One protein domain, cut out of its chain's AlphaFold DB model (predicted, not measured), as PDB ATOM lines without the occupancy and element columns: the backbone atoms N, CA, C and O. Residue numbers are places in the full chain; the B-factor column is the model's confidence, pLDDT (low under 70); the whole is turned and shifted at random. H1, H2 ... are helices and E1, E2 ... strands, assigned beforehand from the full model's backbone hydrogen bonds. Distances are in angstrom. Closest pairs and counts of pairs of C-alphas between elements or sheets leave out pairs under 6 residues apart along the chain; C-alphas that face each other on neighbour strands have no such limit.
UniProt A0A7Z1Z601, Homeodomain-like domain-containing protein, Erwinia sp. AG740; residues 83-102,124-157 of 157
ATOM      1  N   TRP A  83     177.985 189.678 215.462       64.31
ATOM      2  CA  TRP A  83     177.919 188.328 214.921       64.31
ATOM      3  C   TRP A  83     176.531 187.778 215.240       64.31
ATOM      4  O   TRP A  83     176.164 187.768 216.418       64.31
ATOM      5  N   PRO A  84     175.744 187.325 214.251       71.25
ATOM      6  CA  PRO A  84     174.537 186.561 214.518       71.25
ATOM      7  C   PRO A  84     174.969 185.166 214.985       71.25
ATOM      8  O   PRO A  84     174.880 184.194 214.245       71.25
ATOM      9  N   PHE A  85     175.518 185.098 216.200       62.53
ATOM     10  CA  PHE A  85     176.167 183.919 216.766       62.53
ATOM     11  C   PHE A  85     175.261 182.688 216.673       62.53
ATOM     12  O   PHE A  85     175.705 181.633 216.235       62.53
ATOM     13  N   GLU A  86     173.968 182.857 216.957       63.91
ATOM     14  CA  GLU A  86     172.974 181.789 216.823       63.91
ATOM     15  C   GLU A  86     172.813 181.277 215.384       63.91
ATOM     16  O   GLU A  86     172.716 180.071 215.186       63.91
ATOM     17  N   HIS A  87     172.861 182.153 214.373       63.03
ATOM     18  CA  HIS A  87     172.760 181.752 212.964       63.03
ATOM     19  C   HIS A  87     174.058 181.109 212.454       63.03
ATOM     20  O   HIS A  87     174.016 180.166 211.671       63.03
ATOM     21  N   ILE A  88     175.217 181.583 212.921       62.62
ATOM     22  CA  ILE A  88     176.533 181.048 212.535       62.62
ATOM     23  C   ILE A  88     176.755 179.662 213.147       62.62
ATOM     24  O   ILE A  88     177.245 178.759 212.480       62.62
ATOM     25  N   CYS A  89     176.332 179.448 214.394       58.06
ATOM     26  CA  CYS A  89     176.399 178.135 215.031       58.06
ATOM     27  C   CYS A  89     175.398 177.114 214.463       58.06
ATOM     28  O   CYS A  89     175.425 175.960 214.901       58.06
ATOM     29  N   ALA A  90     174.497 177.508 213.558       62.28
ATOM     30  CA  ALA A  90     173.397 176.664 213.099       62.28
ATOM     31  C   ALA A  90     173.667 175.883 211.803       62.28
ATOM     32  O   ALA A  90     172.915 174.950 211.544       62.28
ATOM     33  N   LEU A  91     174.702 176.191 211.008       69.06
ATOM     34  CA  LEU A  91     174.823 175.582 209.673       69.06
ATOM     35  C   LEU A  91     176.048 174.675 209.477       69.06
ATOM     36  O   LEU A  91     175.850 173.475 209.303       69.06
ATOM     37  N   PHE A  92     177.291 175.149 209.561       75.38
ATOM     38  CA  PHE A  92     178.468 174.299 209.318       75.38
ATOM     39  C   PHE A  92     179.701 174.804 210.084       75.38
ATOM     40  O   PHE A  92     179.825 175.998 210.346       75.38
ATOM     41  N   TYR A  93     180.617 173.898 210.441       82.88
ATOM     42  CA  TYR A  93     182.002 174.253 210.772       82.88
ATOM     43  C   TYR A  93     182.858 174.066 209.525       82.88
ATOM     44  O   TYR A  93     182.942 172.949 209.020       82.88
ATOM     45  N   GLU A  94     183.480 175.136 209.042       86.00
ATOM     46  CA  GLU A  94     184.285 175.128 207.819       86.00
ATOM     47  C   GLU A  94     185.761 175.363 208.135       86.00
ATOM     48  O   GLU A  94     186.081 176.215 208.966       86.00
ATOM     49  N   ASP A  95     186.650 174.617 207.477       88.06
ATOM     50  CA  ASP A  95     188.100 174.816 207.579       88.06
ATOM     51  C   ASP A  95     188.852 174.268 206.349       88.06
ATOM     52  O   ASP A  95     188.310 173.499 205.548       88.06
ATOM     53  N   GLU A  96     190.123 174.646 206.219       88.56
ATOM     54  CA  GLU A  96     191.053 174.162 205.198       88.56
ATOM     55  C   GLU A  96     192.147 173.263 205.795       88.56
ATOM     56  O   GLU A  96     192.755 173.573 206.818       88.56
ATOM     57  N   VAL A  97     192.480 172.170 205.102       88.56
ATOM     58  CA  VAL A  97     193.511 171.208 205.512       88.56
ATOM     59  C   VAL A  97     194.556 171.019 204.415       88.56
ATOM     60  O   VAL A  97     194.236 170.722 203.263       88.56
ATOM     61  N   ASP A  98     195.827 171.113 204.808       91.38
ATOM     62  CA  ASP A  98     196.986 170.757 203.989       91.38
ATOM     63  C   ASP A  98     197.366 169.281 204.241       91.38
ATOM     64  O   ASP A  98     197.833 168.921 205.325       91.38
ATOM     65  N   ILE A  99     197.234 168.418 203.234       89.00
ATOM     66  CA  ILE A  99     197.690 167.022 203.277       89.00
ATOM     67  C   ILE A  99     199.108 166.941 202.730       89.00
ATOM     68  O   ILE A  99     199.362 167.234 201.565       89.00
ATOM     69  N   HIS A 100     200.035 166.506 203.573       88.12
ATOM     70  CA  HIS A 100     201.410 166.211 203.186       88.12
ATOM     71  C   HIS A 100     201.483 164.825 202.542       88.12
ATOM     72  O   HIS A 100     201.117 163.845 203.190       88.12
ATOM     73  N   LEU A 101     201.957 164.747 201.297       84.12
ATOM     74  CA  LEU A 101     202.064 163.483 200.562       84.12
ATOM     75  C   LEU A 101     203.395 162.769 200.818       84.12
ATOM     76  O   LEU A 101     203.454 161.543 200.733       84.12
ATOM     77  N   ASN A 102     204.450 163.503 201.191       85.06
ATOM     78  CA  ASN A 102     205.723 162.870 201.516       85.06
ATOM     79  C   ASN A 102     205.622 162.078 202.835       85.06
ATOM     80  O   ASN A 102     205.005 162.559 203.797       85.06
ATOM     81  N   ASN A 124     207.934 169.293 199.900       77.62
ATOM     82  CA  ASN A 124     206.778 168.463 200.199       77.62
ATOM     83  C   ASN A 124     205.648 168.713 199.202       77.62
ATOM     84  O   ASN A 124     205.125 169.828 199.142       77.62
ATOM     85  N   GLU A 125     205.260 167.677 198.462       81.88
ATOM     86  CA  GLU A 125     204.046 167.715 197.662       81.88
ATOM     87  C   GLU A 125     202.838 167.745 198.598       81.88
ATOM     88  O   GLU A 125     202.702 166.934 199.520       81.88
ATOM     89  N   LYS A 126     201.978 168.741 198.392       88.75
ATOM     90  CA  LYS A 126     200.794 168.965 199.211       88.75
ATOM     91  C   LYS A 126     199.540 168.803 198.381       88.75
ATOM     92  O   LYS A 126     199.496 169.204 197.220       88.75
ATOM     93  N   TYR A 127     198.506 168.294 199.025       89.69
ATOM     94  CA  TYR A 127     197.158 168.277 198.492       89.69
ATOM     95  C   TYR A 127     196.234 169.011 199.453       89.69
ATOM     96  O   TYR A 127     196.358 168.846 200.664       89.69
ATOM     97  N   TYR A 128     195.342 169.848 198.940       92.25
ATOM     98  CA  TYR A 128     194.560 170.754 199.777       92.25
ATOM     99  C   TYR A 128     193.097 170.333 199.789       92.25
ATOM    100  O   TYR A 128     192.542 169.942 198.758       92.25
ATOM    101  N   LEU A 129     192.478 170.420 200.962       92.81
ATOM    102  CA  LEU A 129     191.056 170.189 201.164       92.81
ATOM    103  C   LEU A 129     190.423 171.415 201.814       92.81
ATOM    104  O   LEU A 129     190.990 171.964 202.751       92.81
ATOM    105  N   ALA A 130     189.234 171.788 201.363       93.31
ATOM    106  CA  ALA A 130     188.313 172.618 202.129       93.31
ATOM    107  C   ALA A 130     187.154 171.719 202.570       93.31
ATOM    108  O   ALA A 130     186.636 170.952 201.756       93.31
ATOM    109  N   GLY A 131     186.786 171.754 203.849       91.38
ATOM    110  CA  GLY A 131     185.769 170.876 204.423       91.38
ATOM    111  C   GLY A 131     184.748 171.635 205.257       91.38
ATOM    112  O   GLY A 131     185.101 172.580 205.951       91.38
ATOM    113  N   ALA A 132     183.494 171.192 205.202       90.62
ATOM    114  CA  ALA A 132     182.373 171.706 205.976       90.62
ATOM    115  C   ALA A 132     181.714 170.558 206.754       90.62
ATOM    116  O   ALA A 132     181.234 169.590 206.164       90.62
ATOM    117  N   LEU A 133     181.658 170.663 208.081       89.62
ATOM    118  CA  LEU A 133     180.979 169.719 208.968       89.62
ATOM    119  C   LEU A 133     179.597 170.257 209.349       89.62
ATOM    120  O   LEU A 133     179.491 171.261 210.052       89.62
ATOM    121  N   HIS A 134     178.537 169.560 208.943       86.75
ATOM    122  CA  HIS A 134     177.175 169.893 209.348       86.75
ATOM    123  C   HIS A 134     176.980 169.568 210.832       86.75
ATOM    124  O   HIS A 134     176.936 168.397 211.225       86.75
ATOM    125  N   ARG A 135     176.814 170.596 211.670       81.94
ATOM    126  CA  ARG A 135     176.769 170.449 213.136       81.94
ATOM    127  C   ARG A 135     175.658 169.513 213.621       81.94
ATOM    128  O   ARG A 135     175.867 168.771 214.572       81.94
ATOM    129  N   GLY A 136     174.485 169.547 212.984       83.06
ATOM    130  CA  GLY A 136     173.316 168.780 213.431       83.06
ATOM    131  C   GLY A 136     173.294 167.312 212.992       83.06
ATOM    132  O   GLY A 136     172.602 166.510 213.604       83.06
ATOM    133  N   THR A 137     174.031 166.949 211.939       85.50
ATOM    134  CA  THR A 137     173.989 165.590 211.350       85.50
ATOM    135  C   THR A 137     175.344 164.895 211.364       85.50
ATOM    136  O   THR A 137     175.409 163.701 211.097       85.50
ATOM    137  N   GLY A 138     176.430 165.625 211.628       87.56
ATOM    138  CA  GLY A 138     177.794 165.107 211.557       87.56
ATOM    139  C   GLY A 138     178.296 164.858 210.131       87.56
ATOM    140  O   GLY A 138     179.388 164.325 209.957       87.56
ATOM    141  N   ARG A 139     177.525 165.223 209.096       89.56
ATOM    142  CA  ARG A 139     177.921 164.994 207.702       89.56
ATOM    143  C   ARG A 139     179.029 165.962 207.292       89.56
ATOM    144  O   ARG A 139     178.884 167.165 207.485       89.56
ATOM    145  N   VAL A 140     180.086 165.439 206.675       90.44
ATOM    146  CA  VAL A 140     181.192 166.236 206.128       90.44
ATOM    147  C   VAL A 140     181.027 166.378 204.616       90.44
ATOM    148  O   VAL A 140     180.944 165.376 203.906       90.44
ATOM    149  N   SER A 141     180.999 167.614 204.131       90.31
ATOM    150  CA  SER A 141     181.177 167.966 202.718       90.31
ATOM    151  C   SER A 141     182.616 168.432 202.516       90.31
ATOM    152  O   SER A 141     183.157 169.095 203.397       90.31
ATOM    153  N   TYR A 142     183.258 168.106 201.395       92.56
ATOM    154  CA  TYR A 142     184.616 168.583 201.128       92.56
ATOM    155  C   TYR A 142     184.895 168.768 199.638       92.56
ATOM    156  O   TYR A 142     184.347 168.061 198.792       92.56
ATOM    157  N   VAL A 143     185.803 169.694 199.334       92.31
ATOM    158  CA  VAL A 143     186.344 169.946 197.998       92.31
ATOM    159  C   VAL A 143     187.861 169.839 198.051       92.31
ATOM    160  O   VAL A 143     188.483 170.139 199.068       92.31
ATOM    161  N   ARG A 144     188.462 169.369 196.955       92.81
ATOM    162  CA  ARG A 144     189.898 169.106 196.845       92.81
ATOM    163  C   ARG A 144     190.561 169.940 195.759       92.81
ATOM    164  O   ARG A 144     189.954 170.185 194.720       92.81
ATOM    165  N   GLY A 145     191.821 170.305 195.975       91.25
ATOM    166  CA  GLY A 145     192.612 171.089 195.033       91.25
ATOM    167  C   GLY A 145     194.099 170.757 195.082       91.25
ATOM    168  O   GLY A 145     194.630 170.299 196.094       91.25
ATOM    169  N   SER A 146     194.782 171.010 193.968       89.38
ATOM    170  CA  SER A 146     196.242 170.901 193.856       89.38
ATOM    171  C   SER A 146     196.982 172.139 194.381       89.38
ATOM    172  O   SER A 146     198.201 172.108 194.521       89.38
ATOM    173  N   SER A 147     196.269 173.224 194.697       87.81
ATOM    174  CA  SER A 147     196.830 174.461 195.244       87.81
ATOM    175  C   SER A 147     195.951 175.044 196.351       87.81
ATOM    176  O   SER A 147     194.738 174.829 196.384       87.81
ATOM    177  N   LYS A 148     196.579 175.795 197.264       87.62
ATOM    178  CA  LYS A 148     195.888 176.562 198.303       87.62
ATOM    179  C   LYS A 148     195.501 177.926 197.751       87.62
ATOM    180  O   LYS A 148     196.359 178.790 197.578       87.62
ATOM    181  N   SER A 149     194.225 178.110 197.454       89.19
ATOM    182  CA  SER A 149     193.700 179.358 196.907       89.19
ATOM    183  C   SER A 149     192.304 179.637 197.444       89.19
ATOM    184  O   SER A 149     191.562 178.719 197.782       89.19
ATOM    185  N   SER A 150     191.893 180.907 197.435       88.50
ATOM    186  CA  SER A 150     190.524 181.276 197.816       88.50
ATOM    187  C   SER A 150     189.465 180.585 196.949       88.50
ATOM    188  O   SER A 150     188.357 180.357 197.415       88.50
ATOM    189  N   SER A 151     189.793 180.210 195.705       88.81
ATOM    190  CA  SER A 151     188.878 179.459 194.838       88.81
ATOM    191  C   SER A 151     188.562 178.058 195.371       88.81
ATOM    192  O   SER A 151     187.448 177.582 195.168       88.81
ATOM    193  N   LEU A 152     189.508 177.406 196.062       88.62
ATOM    194  CA  LEU A 152     189.281 176.111 196.711       88.62
ATOM    195  C   LEU A 152     188.206 176.231 197.796       88.62
ATOM    196  O   LEU A 152     187.275 175.433 197.816       88.62
ATOM    197  N   PHE A 153     188.314 177.259 198.641       84.75
ATOM    198  CA  PHE A 153     187.339 177.539 199.692       84.75
ATOM    199  C   PHE A 153     185.979 177.940 199.122       84.75
ATOM    200  O   PHE A 153     184.956 177.411 199.532       84.75
ATOM    201  N   ILE A 154     185.955 178.822 198.120       87.00
ATOM    202  CA  ILE A 154     184.706 179.249 197.471       87.00
ATOM    203  C   ILE A 154     183.973 178.069 196.822       87.00
ATOM    204  O   ILE A 154     182.753 178.055 196.821       87.00
ATOM    205  N   SER A 155     184.690 177.065 196.306       86.81
ATOM    206  CA  SER A 155     184.065 175.880 195.697       86.81
ATOM    207  C   SER A 155     183.301 175.002 196.698       86.81
ATOM    208  O   SER A 155     182.549 174.128 196.275       86.81
ATOM    209  N   LEU A 156     183.539 175.177 198.004       84.75
ATOM    210  CA  LEU A 156     182.858 174.454 199.080       84.75
ATOM    211  C   LEU A 156     181.487 175.063 199.436       84.75
ATOM    212  O   LEU A 156     180.647 174.337 199.969       84.75
ATOM    213  N   LEU A 157     181.293 176.360 199.161       81.06
ATOM    214  CA  LEU A 157     180.084 177.140 199.465       81.06
ATOM    215  C   LEU A 157     178.996 176.945 198.400       81.06
ATOM    216  O   LEU A 157     177.813 176.850 198.799       81.06
TER     217      LEU A 157
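This is residues 83 to 102 and 124 to 157 of the 157 residues of the protein "Homeodomain-like domain-containing protein" of Erwinia sp. AG740 (UniProt A0A7Z1Z601). A twisted antiparallel sheet, in the order E1, E2, E3, makes a long slab with short helix H2 over one face and the other bare. Residues 83 to 88, holding H1, stick out at one end. The printed part has 54 residues, ordered H1, E1, E2, E3, H2, class mixed; it is loose, with radius of gyration of the C-alphas 12.9 A and spans of 40 by 21 by 15 A.

Inner strand E2, residues 126 to 134, is antiparallel to edge strand E1, residues 92 to 100, at 161 degrees; N 95 and O 131, 3.0 A, are within hydrogen-bond range. E2 forms a hairpin with edge strand E3, residues 140 to 145, at 157 degrees; N 130 and O 143, 2.9 A, are within range. H2, residues 150 to 154, is on the sheet over E2, height 8.3 A; their closest C-alphas, Ala 130 and Phe 153, are 5.6 A apart. H1, residues 85 to 88, is not on the sheet. H2's O i to N i+4 pair is within range; H1 is too short for one.

E1 spans 25.1 A from C-alpha 92 at (178.468, 174.299, 209.318), E2 25.7 A, E3 16.6 A, H1 5.1 A, and H2 6.2 A to C-alpha 154 at (184.706, 179.249, 197.471).

Residues 103 to 123 are not printed; C-alphas 102 and 124 are 5.8 A apart. No link printed whole is long. Residues 83 and 85 to 91 have pLDDT under 70.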